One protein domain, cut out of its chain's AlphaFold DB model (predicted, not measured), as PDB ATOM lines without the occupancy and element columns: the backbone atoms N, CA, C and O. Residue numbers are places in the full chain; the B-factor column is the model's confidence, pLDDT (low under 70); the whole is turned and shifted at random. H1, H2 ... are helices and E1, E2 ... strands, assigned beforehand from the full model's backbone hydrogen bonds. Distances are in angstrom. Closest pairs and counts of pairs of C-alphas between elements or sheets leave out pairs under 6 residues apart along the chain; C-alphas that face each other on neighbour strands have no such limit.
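Overview. This is residues 95 to 190 and 202 to 225 of the 377 residues of the protein "PG_binding_4 domain-containing protein" of Blautia sp. AM47-4 (UniProt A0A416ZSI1). An elongated body has a two-stranded hairpin, E1 and E2, toward one end with H4 beside E2, and H2, H3 and loops nearer its middle, while the long helix H1 makes an arm at the other end, its residues 95 to 107 sticking out free. H5 lies beyond H4, at the end of the whole opposite to H1. The printed part has 120 residues with five named helices and two named strands, in the order H1 H2 E1 E2 H3 H4 H5; the sheet E1 - E2 is antiparallel, and the class is mostly helix. The whole is extended, with a radius of gyration of the C-alphas of 21.5 A and spans of 81 by 30 by 19 A.

Along the chain. Find C-alpha 150 at (101.804, 138.552, 198.322), where strand E1 begins; it runs over residues 150 to 154, 12.6 A long. E2, residues 160 to 164, measures 13.0 A. Before them stands H2, residues 135 to 146, 16.0 A long. Look at C-alpha 95 at (147.538, 115.828, 227.087) for the beginning of H1, residues 95 to 114, 28.1 A long. After the strands come H3, residues 177 to 184, 10.6 A, and H4, residues 209 to 216, 10.3 A. H5, residues 220 to 223, spans 5.0 A and ends at C-alpha 223, at (85.531, 151.354, 191.445).

Arrangement. Begin at the hairpin of E1 and E2, antiparallel with 157 degrees between their directions; N 151 and O 163 are 2.9 A apart and N 153 and O 161 are 2.8 A apart, within hydrogen-bond range. E2 and H4 have 3 pairs of C-alphas within 8 A, the closest being those of Val 163 and Val 215, 7.0 A apart. H4 and H5 are close but not clearly touching, their closest C-alphas, Ile 216 and Phe 222, being 7.1 A apart. Toward the other end, H2 touches H3 with residues 135 to 139 alone, closest at the C-alphas of Ala 135 and Glu 179, 5.4 A, at a steep tilt of 42 degrees, opposite ways. H1 touches no helix and is apart from H2. Short antiparallel pairings join residues 124 to 125 with 128 to 129, and 171 to 172 with 205 to 206. In H1, H2, H3 and H4 every O i to N i+4 pair is within hydrogen-bond range; H5 is too short for such a pair.

Size, cuts and confidence. The C-alphas of Val 95 and Ala 225 are the two farthest apart, at 81.9 A. Without the residues that stand free, the body spans 63 by 27 by 18 A. Residues 191 to 201 are not printed, and C-alphas 190 and 202 are 20.6 A apart across the cut, in the link from H3 to H4. The links H1 to H2 and E2 to H3 are long. The mean pLDDT of the printed part is 76.8; look for values under 70 at residues 95 to 113, 185 to 190, 202, and 224 to 225.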
ATOM      1  N   VAL A  95     147.425 115.653 228.549       55.09
ATOM      2  CA  VAL A  95     147.538 115.828 227.087       55.09
ATOM      3  C   VAL A  95     146.178 115.678 226.399       55.09
ATOM      4  O   VAL A  95     145.882 116.430 225.477       55.09
ATOM      5  N   ALA A  96     145.318 114.763 226.862       48.44
ATOM      6  CA  ALA A  96     143.950 114.641 226.357       48.44
ATOM      7  C   ALA A  96     143.091 115.866 226.711       48.44
ATOM      8  O   ALA A  96     142.333 116.326 225.864       48.44
ATOM      9  N   ALA A  97     143.233 116.434 227.912       47.12
ATOM     10  CA  ALA A  97     142.534 117.658 228.302       47.12
ATOM     11  C   ALA A  97     142.977 118.867 227.461       47.12
ATOM     12  O   ALA A  97     142.131 119.593 226.949       47.12
ATOM     13  N   VAL A  98     144.284 119.033 227.229       55.03
ATOM     14  CA  VAL A  98     144.820 120.089 226.351       55.03
ATOM     15  C   VAL A  98     144.369 119.891 224.901       55.03
ATOM     16  O   VAL A  98     143.994 120.858 224.247       55.03
ATOM     17  N   ALA A  99     144.328 118.653 224.401       47.25
ATOM     18  CA  ALA A  99     143.822 118.363 223.060       47.25
ATOM     19  C   ALA A  99     142.319 118.669 222.922       47.25
ATOM     20  O   ALA A  99     141.901 119.206 221.902       47.25
ATOM     21  N   VAL A 100     141.508 118.380 223.945       48.84
ATOM     22  CA  VAL A 100     140.074 118.717 223.958       48.84
ATOM     23  C   VAL A 100     139.860 120.232 224.006       48.84
ATOM     24  O   VAL A 100     139.011 120.737 223.276       48.84
ATOM     25  N   ILE A 101     140.651 120.966 224.795       48.47
ATOM     26  CA  ILE A 101     140.601 122.436 224.850       48.47
ATOM     27  C   ILE A 101     141.055 123.046 223.518       48.47
ATOM     28  O   ILE A 101     140.393 123.944 223.010       48.47
ATOM     29  N   ALA A 102     142.118 122.524 222.901       47.38
ATOM     30  CA  ALA A 102     142.596 122.989 221.598       47.38
ATOM     31  C   ALA A 102     141.574 122.732 220.477       47.38
ATOM     32  O   ALA A 102     141.330 123.607 219.653       47.38
ATOM     33  N   VAL A 103     140.933 121.557 220.463       48.72
ATOM     34  CA  VAL A 103     139.863 121.234 219.503       48.72
ATOM     35  C   VAL A 103     138.620 122.091 219.755       48.72
ATOM     36  O   VAL A 103     138.020 122.578 218.799       48.72
ATOM     37  N   GLY A 104     138.257 122.326 221.018       40.12
ATOM     38  CA  GLY A 104     137.151 123.208 221.395       40.12
ATOM     39  C   GLY A 104     137.397 124.667 221.003       40.12
ATOM     40  O   GLY A 104     136.521 125.289 220.410       40.12
ATOM     41  N   GLY A 105     138.601 125.186 221.253       44.78
ATOM     42  CA  GLY A 105     139.014 126.536 220.864       44.78
ATOM     43  C   GLY A 105     139.092 126.714 219.347       44.78
ATOM     44  O   GLY A 105     138.610 127.715 218.825       44.78
ATOM     45  N   PHE A 106     139.603 125.715 218.619       52.59
ATOM     46  CA  PHE A 106     139.600 125.720 217.154       52.59
ATOM     47  C   PHE A 106     138.174 125.708 216.586       52.59
ATOM     48  O   PHE A 106     137.866 126.469 215.671       52.59
ATOM     49  N   PHE A 107     137.283 124.885 217.146       49.44
ATOM     50  CA  PHE A 107     135.880 124.837 216.734       49.44
ATOM     51  C   PHE A 107     135.154 126.159 217.022       49.44
ATOM     52  O   PHE A 107     134.428 126.660 216.164       49.44
ATOM     53  N   TYR A 108     135.398 126.757 218.192       50.00
ATOM     54  CA  TYR A 108     134.833 128.047 218.579       50.00
ATOM     55  C   TYR A 108     135.320 129.191 217.683       50.00
ATOM     56  O   TYR A 108     134.503 129.914 217.119       50.00
ATOM     57  N   GLY A 109     136.637 129.307 217.483       50.41
ATOM     58  CA  GLY A 109     137.232 130.325 216.615       50.41
ATOM     59  C   GLY A 109     136.812 130.169 215.151       50.41
ATOM     60  O   GLY A 109     136.507 131.155 214.488       50.41
ATOM     61  N   SER A 110     136.700 128.932 214.655       61.00
ATOM     62  CA  SER A 110     136.215 128.666 213.296       61.00
ATOM     63  C   SER A 110     134.759 129.089 213.102       61.00
ATOM     64  O   SER A 110     134.415 129.583 212.030       61.00
ATOM     65  N   LYS A 111     133.897 128.885 214.105       59.84
ATOM     66  CA  LYS A 111     132.490 129.303 214.049       59.84
ATOM     67  C   LYS A 111     132.331 130.811 214.198       59.84
ATOM     68  O   LYS A 111     131.545 131.402 213.467       59.84
ATOM     69  N   MET A 112     133.129 131.430 215.057       60.78
ATOM     70  CA  MET A 112     133.191 132.880 215.188       60.78
ATOM     71  C   MET A 112     133.626 133.548 213.871       60.78
ATOM     72  O   MET A 112     132.949 134.457 213.407       60.78
ATOM     73  N   PHE A 113     134.694 133.061 213.228       69.75
ATOM     74  CA  PHE A 113     135.156 133.583 211.933       69.75
ATOM     75  C   PHE A 113     134.140 133.348 210.805       69.75
ATOM     76  O   PHE A 113     133.986 134.172 209.906       69.75
ATOM     77  N   HIS A 114     133.409 132.231 210.856       76.75
ATOM     78  CA  HIS A 114     132.309 131.975 209.933       76.75
ATOM     79  C   HIS A 114     131.202 133.028 210.098       76.75
ATOM     80  O   HIS A 114     130.901 133.744 209.153       76.75
ATOM     81  N   TYR A 115     130.676 133.244 211.302       72.38
ATOM     82  CA  TYR A 115     129.573 134.192 211.514       72.38
ATOM     83  C   TYR A 115     129.952 135.686 211.453       72.38
ATOM     84  O   TYR A 115     129.109 136.537 211.727       72.38
ATOM     85  N   GLN A 116     131.194 136.024 211.089       73.38
ATOM     86  CA  GLN A 116     131.571 137.388 210.677       73.38
ATOM     87  C   GLN A 116     131.067 137.729 209.274       73.38
ATOM     88  O   GLN A 116     130.811 138.889 208.972       73.38
ATOM     89  N   ASN A 117     130.954 136.721 208.408       80.38
ATOM     90  CA  ASN A 117     130.575 136.905 207.007       80.38
ATOM     91  C   ASN A 117     129.247 136.230 206.664       80.38
ATOM     92  O   ASN A 117     128.766 136.396 205.548       80.38
ATOM     93  N   TYR A 118     128.685 135.459 207.596       84.94
ATOM     94  CA  TYR A 118     127.471 134.676 207.410       84.94
ATOM     95  C   TYR A 118     126.462 135.007 208.511       84.94
ATOM     96  O   TYR A 118     126.834 135.162 209.678       84.94
ATOM     97  N   PHE A 119     125.184 135.087 208.156       83.81
ATOM     98  CA  PHE A 119     124.104 135.246 209.122       83.81
ATOM     99  C   PHE A 119     123.994 134.036 210.050       83.81
ATOM    100  O   PHE A 119     124.287 132.899 209.668       83.81
ATOM    101  N   PHE A 120     123.551 134.279 211.278       83.00
ATOM    102  CA  PHE A 120     123.278 133.233 212.245       83.00
ATOM    103  C   PHE A 120     122.193 132.284 211.761       83.00
ATOM    104  O   PHE A 120     121.307 132.612 210.973       83.00
ATOM    105  N   ASN A 121     122.266 131.061 212.270       80.12
ATOM    106  CA  ASN A 121     121.239 130.077 212.007       80.12
ATOM    107  C   ASN A 121     119.912 130.518 212.656       80.12
ATOM    108  O   ASN A 121     119.847 130.773 213.862       80.12
ATOM    109  N   GLY A 122     118.860 130.594 211.848       73.50
ATOM    110  CA  GLY A 122     117.533 131.074 212.214       73.50
ATOM    111  C   GLY A 122     117.301 132.573 212.005       73.50
ATOM    112  O   GLY A 122     116.291 133.057 212.511       73.50
ATOM    113  N   THR A 123     118.198 133.295 211.323       80.44
ATOM    114  CA  THR A 123     117.972 134.694 210.922       80.44
ATOM    115  C   THR A 123     117.011 134.758 209.736       80.44
ATOM    116  O   THR A 123     117.264 134.143 208.697       80.44
ATOM    117  N   THR A 124     115.936 135.528 209.872       81.44
ATOM    118  CA  THR A 124     115.009 135.883 208.797       81.44
ATOM    119  C   THR A 124     115.097 137.369 208.485       81.44
ATOM    120  O   THR A 124     115.227 138.199 209.383       81.44
ATOM    121  N   ILE A 125     115.047 137.705 207.198       80.88
ATOM    122  CA  ILE A 125     114.987 139.083 206.717       80.88
ATOM    123  C   ILE A 125     113.739 139.234 205.848       80.88
ATOM    124  O   ILE A 125     113.611 138.510 204.862       80.88
ATOM    125  N   ASN A 126     112.811 140.124 206.213       73.38
ATOM    126  CA  ASN A 126     111.487 140.247 205.573       73.38
ATOM    127  C   ASN A 126     110.779 138.881 205.420       73.38
ATOM    128  O   ASN A 126     110.266 138.537 204.354       73.38
ATOM    129  N   GLY A 127     110.848 138.034 206.456       75.31
ATOM    130  CA  GLY A 127     110.306 136.670 206.428       75.31
ATOM    131  C   GLY A 127     111.082 135.652 205.571       75.31
ATOM    132  O   GLY A 127     110.731 134.470 205.563       75.31
ATOM    133  N   VAL A 128     112.158 136.056 204.884       82.56
ATOM    134  CA  VAL A 128     113.035 135.166 204.108       82.56
ATOM    135  C   VAL A 128     114.130 134.601 205.006       82.56
ATOM    136  O   VAL A 128     114.903 135.340 205.603       82.56
ATOM    137  N   ASP A 129     114.240 133.274 205.079       87.31
ATOM    138  CA  ASP A 129     115.319 132.605 205.817       87.31
ATOM    139  C   ASP A 129     116.693 132.897 205.188       87.31
ATOM    140  O   ASP A 129     116.982 132.447 204.075       87.31
ATOM    141  N   CYS A 130     117.547 133.613 205.913       86.31
ATOM    142  CA  CYS A 130     118.903 133.985 205.508       86.31
ATOM    143  C   CYS A 130     119.979 133.214 206.289       86.31
ATOM    144  O   CYS A 130     121.151 133.578 206.239       86.31
ATOM    145  N   SER A 131     119.606 132.141 206.994       87.62
ATOM    146  CA  SER A 131     120.508 131.340 207.828       87.62
ATOM    147  C   SER A 131     121.756 130.863 207.094       87.62
ATOM    148  O   SER A 131     121.658 130.258 206.026       87.62
ATOM    149  N   ASP A 132     122.924 131.059 207.717       85.25
ATOM    150  CA  ASP A 132     124.224 130.626 207.195       85.25
ATOM    151  C   ASP A 132     124.484 131.129 205.750       85.25
ATOM    152  O   ASP A 132     125.170 130.466 204.971       85.25
ATOM    153  N   MET A 133     123.939 132.301 205.388       88.56
ATOM    154  CA  MET A 133     124.175 132.989 204.108       88.56
ATOM    155  C   MET A 133     125.054 134.217 204.298       88.56
ATOM    156  O   MET A 133     124.971 134.898 205.320       88.56
ATOM    157  N   THR A 134     125.862 134.543 203.295       89.31
ATOM    158  CA  THR A 134     126.503 135.860 203.208       89.31
ATOM    159  C   THR A 134     125.484 136.955 202.886       89.31
ATOM    160  O   THR A 134     124.408 136.666 202.360       89.31
ATOM    161  N   ALA A 135     125.830 138.226 203.121       85.56
ATOM    162  CA  ALA A 135     124.963 139.350 202.747       85.56
ATOM    163  C   ALA A 135     124.556 139.304 201.261       85.56
ATOM    164  O   ALA A 135     123.381 139.412 200.943       85.56
ATOM    165  N   LYS A 136     125.495 139.012 200.349       86.88
ATOM    166  CA  LYS A 136     125.213 138.911 198.904       86.88
ATOM    167  C   LYS A 136     124.277 137.757 198.541       86.88
ATOM    168  O   LYS A 136     123.443 137.888 197.643       86.88
ATOM    169  N   GLU A 137     124.430 136.612 199.202       88.56
ATOM    170  CA  GLU A 137     123.543 135.460 199.002       88.56
ATOM    171  C   GLU A 137     122.142 135.751 199.545       88.56
ATOM    172  O   GLU A 137     121.158 135.450 198.870       88.56
ATOM    173  N   ALA A 138     122.055 136.396 200.711       88.19
ATOM    174  CA  ALA A 138     120.798 136.852 201.287       88.19
ATOM    175  C   ALA A 138     120.100 137.871 200.376       88.19
ATOM    176  O   ALA A 138     118.942 137.666 200.038       88.19
ATOM    177  N   GLU A 139     120.802 138.896 199.884       87.62
ATOM    178  CA  GLU A 139     120.255 139.866 198.925       87.62
ATOM    179  C   GLU A 139     119.719 139.192 197.662       87.62
ATOM    180  O   GLU A 139     118.622 139.504 197.201       87.62
ATOM    181  N   THR A 140     120.477 138.246 197.102       89.00
ATOM    182  CA  THR A 140     120.049 137.497 195.913       89.00
ATOM    183  C   THR A 140     118.775 136.709 196.207       89.00
ATOM    184  O   THR A 140     117.815 136.782 195.443       89.00
ATOM    185  N   LYS A 141     118.726 136.014 197.347       88.62
ATOM    186  CA  LYS A 141     117.559 135.229 197.760       88.62
ATOM    187  C   LYS A 141     116.338 136.105 198.047       88.62
ATOM    188  O   LYS A 141     115.235 135.734 197.656       88.62
ATOM    189  N   ILE A 142     116.519 137.257 198.691       87.00
ATOM    190  CA  ILE A 142     115.449 138.227 198.956       87.00
ATOM    191  C   ILE A 142     114.896 138.752 197.627       87.00
ATOM    192  O   ILE A 142     113.684 138.732 197.438       87.00
ATOM    193  N   LYS A 143     115.753 139.115 196.660       86.88
ATOM    194  CA  LYS A 143     115.317 139.516 195.308       86.88
ATOM    195  C   LYS A 143     114.538 138.412 194.589       86.88
ATOM    196  O   LYS A 143     113.506 138.684 193.984       86.88
ATOM    197  N   GLU A 144     115.002 137.165 194.660       87.44
ATOM    198  CA  GLU A 144     114.310 136.021 194.050       87.44
ATOM    199  C   GLU A 144     112.946 135.740 194.698       87.44
ATOM    200  O   GLU A 144     112.002 135.339 194.012       87.44
ATOM    201  N   GLN A 145     112.829 135.938 196.013       86.06
ATOM    202  CA  GLN A 145     111.581 135.714 196.741       86.06
ATOM    203  C   GLN A 145     110.630 136.909 196.711       86.06
ATOM    204  O   GLN A 145     109.428 136.694 196.854       86.06
ATOM    205  N   ALA A 146     111.115 138.122 196.435       85.81
ATOM    206  CA  ALA A 146     110.288 139.322 196.335       85.81
ATOM    207  C   ALA A 146     109.178 139.177 195.280       85.81
ATOM    208  O   ALA A 146     108.039 139.559 195.520       85.81
ATOM    209  N   ALA A 147     109.444 138.496 194.161       84.94
ATOM    210  CA  ALA A 147     108.418 138.223 193.151       84.94
ATOM    211  C   ALA A 147     107.313 137.253 193.625       84.94
ATOM    212  O   ALA A 147     106.225 137.243 193.051       84.94
ATOM    213  N   ASN A 148     107.581 136.424 194.641       87.62
ATOM    214  CA  ASN A 148     106.601 135.501 195.231       87.62
ATOM    215  C   ASN A 148     105.871 136.107 196.436       87.62
ATOM    216  O   ASN A 148     105.001 135.454 197.010       87.62
ATOM    217  N   TYR A 149     106.243 137.322 196.836       87.31
ATOM    218  CA  TYR A 149     105.562 138.050 197.890       87.31
ATOM    219  C   TYR A 149     104.099 138.287 197.514       87.31
ATOM    220  O   TYR A 149     103.746 138.454 196.345       87.31
ATOM    221  N   THR A 150     103.223 138.269 198.509       91.25
ATOM    222  CA  THR A 150     101.804 138.552 198.322       91.25
ATOM    223  C   THR A 150     101.286 139.258 199.561       91.25
ATOM    224  O   THR A 150     101.346 138.695 200.655       91.25
ATOM    225  N   LEU A 151     100.746 140.457 199.367       86.69
ATOM    226  CA  LEU A 151     100.000 141.187 200.381       86.69
ATOM    227  C   LEU A 151      98.515 140.850 200.231       86.69
ATOM    228  O   LEU A 151      97.937 141.029 199.158       86.69
ATOM    229  N   ASN A 152      97.892 140.360 201.301       89.19
ATOM    230  CA  ASN A 152      96.450 140.132 201.351       89.19
ATOM    231  C   ASN A 152      95.754 141.375 201.909       89.19
ATOM    232  O   ASN A 152      95.954 141.730 203.068       89.19
ATOM    233  N   VAL A 153      94.926 142.017 201.094       87.44
ATOM    234  CA  VAL A 153      94.165 143.213 201.459       87.44
ATOM    235  C   VAL A 153      92.762 142.780 201.857       87.44
ATOM    236  O   VAL A 153      91.984 142.333 201.012       87.44
ATOM    237  N   LYS A 154      92.451 142.869 203.151       82.31
ATOM    238  CA  LYS A 154      91.125 142.570 203.699       82.31
ATOM    239  C   LYS A 154      90.273 143.827 203.717       82.31
ATOM    240  O   LYS A 154      90.570 144.787 204.425       82.31
ATOM    241  N   PHE A 155      89.199 143.774 202.949       83.44
ATOM    242  CA  PHE A 155      88.122 144.746 202.933       83.44
ATOM    243  C   PHE A 155      87.036 144.334 203.933       83.44
ATOM    244  O   PHE A 155      87.106 143.287 204.591       83.44
ATOM    245  N   LYS A 156      85.998 145.164 204.037       77.69
ATOM    246  CA  LYS A 156      84.812 144.873 204.842       77.69
ATOM    247  C   LYS A 156      84.152 143.542 204.445       77.69
ATOM    248  O   LYS A 156      84.301 143.053 203.327       77.69
ATOM    249  N   ASP A 157      83.408 142.950 205.379       77.75
ATOM    250  CA  ASP A 157      82.653 141.702 205.181       77.75
ATOM    251  C   ASP A 157      83.527 140.477 204.823       77.75
ATOM    252  O   ASP A 157      83.032 139.479 204.292       77.75
ATOM    253  N   ASN A 158      84.817 140.509 205.193       71.75
ATOM    254  CA  ASN A 158      85.845 139.515 204.843       71.75
ATOM    255  C   ASN A 158      86.099 139.360 203.330       71.75
ATOM    256  O   ASN A 158      86.604 138.308 202.918       71.75
ATOM    257  N   ASP A 159      85.790 140.355 202.492       85.81
ATOM    258  CA  ASP A 159      86.313 140.333 201.122       85.81
ATOM    259  C   ASP A 159      87.839 140.508 201.170       85.81
ATOM    260  O   ASP A 159      88.373 141.288 201.955       85.81
ATOM    261  N   THR A 160      88.573 139.699 200.412       90.88
ATOM    262  CA  THR A 160      90.038 139.696 200.423       90.88
ATOM    263  C   THR A 160      90.539 139.704 198.993       90.88
ATOM    264  O   THR A 160      90.266 138.774 198.228       90.88
ATOM    265  N   LYS A 161      91.313 140.733 198.649       92.50
ATOM    266  CA  LYS A 161      92.071 140.803 197.397       92.50
ATOM    267  C   LYS A 161      93.553 140.613 197.690       92.50
ATOM    268  O   LYS A 161      93.988 140.644 198.841       92.50
ATOM    269  N   SER A 162      94.337 140.400 196.645       93.25
ATOM    270  CA  SER A 162      95.770 140.157 196.779       93.25
ATOM    271  C   SER A 162      96.547 141.071 195.846       93.25
ATOM    272  O   SER A 162      96.223 141.158 194.664       93.25
ATOM    273  N   VAL A 163      97.599 141.691 196.374       90.94
ATOM    274  CA  VAL A 163      98.619 142.391 195.592       90.94
ATOM    275  C   VAL A 163      99.840 141.478 195.518       90.94
ATOM    276  O   VAL A 163     100.448 141.140 196.533       90.94
ATOM    277  N   SER A 164     100.170 141.024 194.312       92.94
ATOM    278  CA  SER A 164     101.327 140.163 194.064       92.94
ATOM    279  C   SER A 164     102.578 141.008 193.867       92.94
ATOM    280  O   SER A 164     102.573 141.942 193.065       92.94
ATOM    281  N   GLY A 165     103.679 140.626 194.515       87.62
ATOM    282  CA  GLY A 165     104.971 141.286 194.343       87.62
ATOM    283  C   GLY A 165     105.425 141.306 192.882       87.62
ATOM    284  O   GLY A 165     105.986 142.287 192.409       87.62
ATOM    285  N   LYS A 166     105.096 140.266 192.109       92.12
ATOM    286  CA  LYS A 166     105.372 140.228 190.668       92.12
ATOM    287  C   LYS A 166     104.615 141.295 189.875       92.12
ATOM    288  O   LYS A 166     105.149 141.789 188.885       92.12
ATOM    289  N   ASP A 167     103.380 141.599 190.259       91.62
ATOM    290  CA  ASP A 167     102.530 142.515 189.494       91.62
ATOM    291  C   ASP A 167     102.960 143.969 189.702       91.62
ATOM    292  O   ASP A 167     102.759 144.782 188.807       91.62
ATOM    293  N   ILE A 168     103.633 144.257 190.822       87.94
ATOM    294  CA  ILE A 168     104.123 145.589 191.202       87.94
ATOM    295  C   ILE A 168     105.648 145.748 191.079       87.94
ATOM    296  O   ILE A 168     106.199 146.715 191.587       87.94
ATOM    297  N   ASP A 169     106.355 144.812 190.437       89.19
ATOM    298  CA  ASP A 169     107.830 144.781 190.375       89.19
ATOM    299  C   ASP A 169     108.519 144.892 191.755       89.19
ATOM    300  O   ASP A 169     109.549 145.549 191.908       89.19
ATOM    301  N   TYR A 170     107.954 144.236 192.768       85.06
ATOM    302  CA  TYR A 170     108.478 144.232 194.129       85.06
ATOM    303  C   TYR A 170     109.879 143.618 194.181       85.06
ATOM    304  O   TYR A 170     110.097 142.483 193.740       85.06
ATOM    305  N   THR A 171     110.840 144.358 194.728       88.12
ATOM    306  CA  THR A 171     112.243 143.940 194.812       88.12
ATOM    307  C   THR A 171     112.955 144.602 195.989       88.12
ATOM    308  O   THR A 171     112.481 145.576 196.559       88.12
ATOM    309  N   TYR A 172     114.116 144.070 196.365       81.69
ATOM    310  CA  TYR A 172     115.007 144.698 197.342       81.69
ATOM    311  C   TYR A 172     115.671 145.951 196.761       81.69
ATOM    312  O   TYR A 172     116.142 145.904 195.617       81.69
ATOM    313  N   ALA A 173     115.769 147.009 197.574       73.75
ATOM    314  CA  ALA A 173     116.256 148.315 197.142       73.75
ATOM    315  C   ALA A 173     117.759 148.389 196.840       73.75
ATOM    316  O   ALA A 173     118.207 149.226 196.061       73.75
ATOM    317  N   GLY A 174     118.562 147.470 197.385       74.56
ATOM    318  CA  GLY A 174     120.010 147.497 197.154       74.56
ATOM    319  C   GLY A 174     120.730 148.635 197.879       74.56
ATOM    320  O   GLY A 174     121.814 149.022 197.458       74.56
ATOM    321  N   ASP A 175     120.143 149.140 198.962       71.69
ATOM    322  CA  ASP A 175     120.649 150.228 199.810       71.69
ATOM    323  C   ASP A 175     121.743 149.785 200.804       71.69
ATOM    324  O   ASP A 175     122.293 150.593 201.548       71.69
ATOM    325  N   GLY A 176     122.081 148.490 200.828       76.00
ATOM    326  CA  GLY A 176     123.045 147.920 201.772       76.00
ATOM    327  C   GLY A 176     122.464 147.666 203.169       76.00
ATOM    328  O   GLY A 176     123.212 147.351 204.102       76.00
ATOM    329  N   SER A 177     121.141 147.751 203.340       76.50
ATOM    330  CA  SER A 177     120.478 147.427 204.607       76.50
ATOM    331  C   SER A 177     120.717 145.969 205.022       76.50
ATOM    332  O   SER A 177     121.005 145.720 206.191       76.50
ATOM    333  N   VAL A 178     120.766 145.011 204.083       82.25
ATOM    334  CA  VAL A 178     121.133 143.604 204.373       82.25
ATOM    335  C   VAL A 178     122.552 143.491 204.953       82.25
ATOM    336  O   VAL A 178     122.775 142.766 205.924       82.25
ATOM    337  N   GLU A 179     123.527 144.225 204.410       83.00
ATOM    338  CA  GLU A 179     124.890 144.252 204.964       83.00
ATOM    339  C   GLU A 179     124.921 144.869 206.366       83.00
ATOM    340  O   GLU A 179     125.684 144.430 207.229       83.00
ATOM    341  N   SER A 180     124.076 145.870 206.609       78.75
ATOM    342  CA  SER A 180     123.945 146.516 207.914       78.75
ATOM    343  C   SER A 180     123.361 145.569 208.963       78.75
ATOM    344  O   SER A 180     123.875 145.525 210.082       78.75
ATOM    345  N   VAL A 181     122.368 144.743 208.600       79.06
ATOM    346  CA  VAL A 181     121.859 143.667 209.471       79.06
ATOM    347  C   VAL A 181     122.989 142.696 209.832       79.06
ATOM    348  O   VAL A 181     123.169 142.365 211.005       79.06
ATOM    349  N   LEU A 182     123.812 142.289 208.857       81.88
ATOM    350  CA  LEU A 182     124.937 141.383 209.108       81.88
ATOM    351  C   LEU A 182     126.002 142.011 210.021       81.88
ATOM    352  O   LEU A 182     126.537 141.329 210.887       81.88
ATOM    353  N   LYS A 183     126.304 143.308 209.872       79.56
ATOM    354  CA  LYS A 183     127.282 144.013 210.726       79.56
ATOM    355  C   LYS A 183     126.805 144.184 212.168       79.56
ATOM    356  O   LYS A 183     127.625 144.135 213.082       79.56
ATOM    357  N   LYS A 184     125.498 144.377 212.381       75.19
ATOM    358  CA  LYS A 184     124.892 144.451 213.724       75.19
ATOM    359  C   LYS A 184     124.919 143.096 214.445       75.19
ATOM    360  O   LYS A 184     124.869 143.049 215.674       75.19
ATOM    361  N   GLN A 185     125.033 141.992 213.706       68.81
ATOM    362  CA  GLN A 185     125.152 140.653 214.271       68.81
ATOM    363  C   GLN A 185     126.488 140.480 215.014       68.81
ATOM    364  O   GLN A 185     127.558 140.415 214.414       68.81
ATOM    365  N   ASN A 186     126.440 140.321 216.339       65.69
ATOM    366  CA  ASN A 186     127.646 140.073 217.128       65.69
ATOM    367  C   ASN A 186     128.092 138.601 217.031       65.69
ATOM    368  O   ASN A 186     127.643 137.759 217.812       65.69
ATOM    369  N   SER A 187     129.022 138.303 216.115       64.00
ATOM    370  CA  SER A 187     129.547 136.955 215.823       64.00
ATOM    371  C   SER A 187     130.130 136.208 217.030       64.00
ATOM    372  O   SER A 187     130.201 134.980 216.997       64.00
ATOM    373  N   PHE A 188     130.534 136.901 218.102       58.34
ATOM    374  CA  PHE A 188     131.033 136.261 219.325       58.34
ATOM    375  C   PHE A 188     129.926 135.543 220.102       58.34
ATOM    376  O   PHE A 188     130.205 134.575 220.804       58.34
ATOM    377  N   LEU A 189     128.666 135.954 219.946       64.88
ATOM    378  CA  LEU A 189     127.532 135.434 220.714       64.88
ATOM    379  C   LEU A 189     126.845 134.220 220.060       64.88
ATOM    380  O   LEU A 189     125.782 133.800 220.513       64.88
ATOM    381  N   TRP A 190     127.453 133.620 219.029       59.53
ATOM    382  CA  TRP A 190     126.871 132.531 218.228       59.53
ATOM    383  C   TRP A 190     126.480 131.274 219.033       59.53
ATOM    384  O   TRP A 190     125.620 130.503 218.610       59.53
ATOM    385  N   GLN A 202     114.088 143.798 209.216       68.81
ATOM    386  CA  GLN A 202     113.498 144.369 208.019       68.81
ATOM    387  C   GLN A 202     114.556 145.065 207.176       68.81
ATOM    388  O   GLN A 202     115.515 145.641 207.694       68.81
ATOM    389  N   VAL A 203     114.400 144.948 205.864       70.75
ATOM    390  CA  VAL A 203     115.238 145.630 204.876       70.75
ATOM    391  C   VAL A 203     114.356 146.331 203.867       70.75
ATOM    392  O   VAL A 203     113.248 145.872 203.584       70.75
ATOM    393  N   THR A 204     114.864 147.423 203.313       70.94
ATOM    394  CA  THR A 204     114.097 148.295 202.433       70.94
ATOM    395  C   THR A 204     113.714 147.567 201.149       70.94
ATOM    396  O   THR A 204     114.565 147.105 200.376       70.94
ATOM    397  N   MET A 205     112.409 147.468 200.920       77.31
ATOM    398  CA  MET A 205     111.833 146.956 199.684       77.31
ATOM    399  C   MET A 205     111.311 148.121 198.852       77.31
ATOM    400  O   MET A 205     110.963 149.171 199.377       77.31
ATOM    401  N   GLN A 206     111.257 147.926 197.543       76.94
ATOM    402  CA  GLN A 206     110.723 148.892 196.592       76.94
ATOM    403  C   GLN A 206     109.722 148.209 195.663       76.94
ATOM    404  O   GLN A 206     109.811 147.002 195.416       76.94
ATOM    405  N   TYR A 207     108.810 148.994 195.104       81.25
ATOM    406  CA  TYR A 207     107.838 148.578 194.096       81.25
ATOM    407  C   TYR A 207     107.619 149.697 193.076       81.25
ATOM    408  O   TYR A 207     108.020 150.839 193.273       81.25
ATOM    409  N   SER A 208     106.970 149.366 191.966       81.81
ATOM    410  CA  SER A 208     106.488 150.335 190.987       81.81
ATOM    411  C   SER A 208     105.139 150.896 191.434       81.81
ATOM    412  O   SER A 208     104.138 150.180 191.413       81.81
ATOM    413  N   GLN A 209     105.109 152.185 191.788       73.62
ATOM    414  CA  GLN A 209     103.876 152.899 192.144       73.62
ATOM    415  C   GLN A 209     102.827 152.817 191.026       73.62
ATOM    416  O   GLN A 209     101.686 152.458 191.278       73.62
ATOM    417  N   GLU A 210     103.228 153.052 189.771       81.44
ATOM    418  CA  GLU A 210     102.334 152.971 188.602       81.44
ATOM    419  C   GLU A 210     101.632 151.607 188.507       81.44
ATOM    420  O   GLU A 210     100.440 151.516 188.213       81.44
ATOM    421  N   LYS A 211     102.372 150.524 188.765       83.44
ATOM    422  CA  LYS A 211     101.820 149.170 188.727       83.44
ATOM    423  C   LYS A 211     100.964 148.856 189.945       83.44
ATOM    424  O   LYS A 211      99.977 148.140 189.799       83.44
ATOM    425  N   LEU A 212     101.331 149.368 191.118       85.56
ATOM    426  CA  LEU A 212     100.509 149.256 192.318       85.56
ATOM    427  C   LEU A 212      99.156 149.937 192.107       85.56
ATOM    428  O   LEU A 212      98.130 149.293 192.308       85.56
ATOM    429  N   ASP A 213      99.163 151.176 191.620       81.81
ATOM    430  CA  ASP A 213      97.958 151.945 191.305       81.81
ATOM    431  C   ASP A 213      97.079 151.170 190.317       81.81
ATOM    432  O   ASP A 213      95.904 150.938 190.579       81.81
ATOM    433  N   ALA A 214      97.667 150.627 189.244       86.38
ATOM    434  CA  ALA A 214      96.931 149.815 188.276       86.38
ATOM    435  C   ALA A 214      96.302 148.539 188.875       86.38
ATOM    436  O   ALA A 214      95.258 148.086 188.398       86.38
ATOM    437  N   VAL A 215      96.928 147.929 189.889       90.88
ATOM    438  CA  VAL A 215      96.370 146.771 190.606       90.88
ATOM    439  C   VAL A 215      95.233 147.204 191.532       90.88
ATOM    440  O   VAL A 215      94.177 146.569 191.508       90.88
ATOM    441  N   ILE A 216      95.432 148.270 192.313       87.88
ATOM    442  CA  ILE A 216      94.447 148.800 193.269       87.88
ATOM    443  C   ILE A 216      93.201 149.311 192.541       87.88
ATOM    444  O   ILE A 216      92.085 148.955 192.916       87.88
ATOM    445  N   ASP A 217      93.378 150.045 191.443       86.12
ATOM    446  CA  ASP A 217      92.288 150.513 190.583       86.12
ATOM    447  C   ASP A 217      91.476 149.345 190.007       86.12
ATOM    448  O   ASP A 217      90.296 149.488 189.695       86.12
ATOM    449  N   GLY A 218      92.075 148.162 189.874       86.88
ATOM    450  CA  GLY A 218      91.379 146.952 189.448       86.88
ATOM    451  C   GLY A 218      90.420 146.365 190.491       86.88
ATOM    452  O   GLY A 218      89.660 145.456 190.147       86.88
ATOM    453  N   PHE A 219      90.446 146.828 191.744       88.62
ATOM    454  CA  PHE A 219      89.568 146.334 192.803       88.62
ATOM    455  C   PHE A 219      88.170 146.950 192.702       88.62
ATOM    456  O   PHE A 219      88.010 148.169 192.618       88.62
ATOM    457  N   ASP A 220      87.135 146.105 192.761       86.31
ATOM    458  CA  ASP A 220      85.735 146.535 192.672       86.31
ATOM    459  C   ASP A 220      85.396 147.584 193.752       86.31
ATOM    460  O   ASP A 220      84.611 148.504 193.515       86.31
ATOM    461  N   GLU A 221      86.023 147.485 194.924       83.19
ATOM    462  CA  GLU A 221      85.871 148.388 196.064       83.19
ATOM    463  C   GLU A 221      86.391 149.807 195.784       83.19
ATOM    464  O   GLU A 221      85.815 150.768 196.291       83.19
ATOM    465  N   PHE A 222      87.417 149.948 194.937       79.06
ATOM    466  CA  PHE A 222      87.938 151.242 194.475       79.06
ATOM    467  C   PHE A 222      87.132 151.805 193.290       79.06
ATOM    468  O   PHE A 222      87.110 153.012 193.071       79.06
ATOM    469  N   GLN A 223      86.399 150.954 192.564       75.44
ATOM    470  CA  GLN A 223      85.531 151.354 191.445       75.44
ATOM    471  C   GLN A 223      84.113 151.765 191.877       75.44
ATOM    472  O   GLN A 223      83.411 152.460 191.140       75.44
ATOM    473  N   SER A 224      83.661 151.304 193.047       60.84
ATOM    474  CA  SER A 224      82.267 151.428 193.510       60.84
ATOM    475  C   SER A 224      81.982 152.674 194.354       60.84
ATOM    476  O   SER A 224      80.845 152.861 194.789       60.84
ATOM    477  N   ALA A 225      82.985 153.510 194.621       57.50
ATOM    478  CA  ALA A 225      82.787 154.746 195.363       57.50
ATOM    479  C   ALA A 225      81.953 155.725 194.518       57.50
ATOM    480  O   ALA A 225      82.343 156.090 193.408       57.50
TER     481      ALA A 225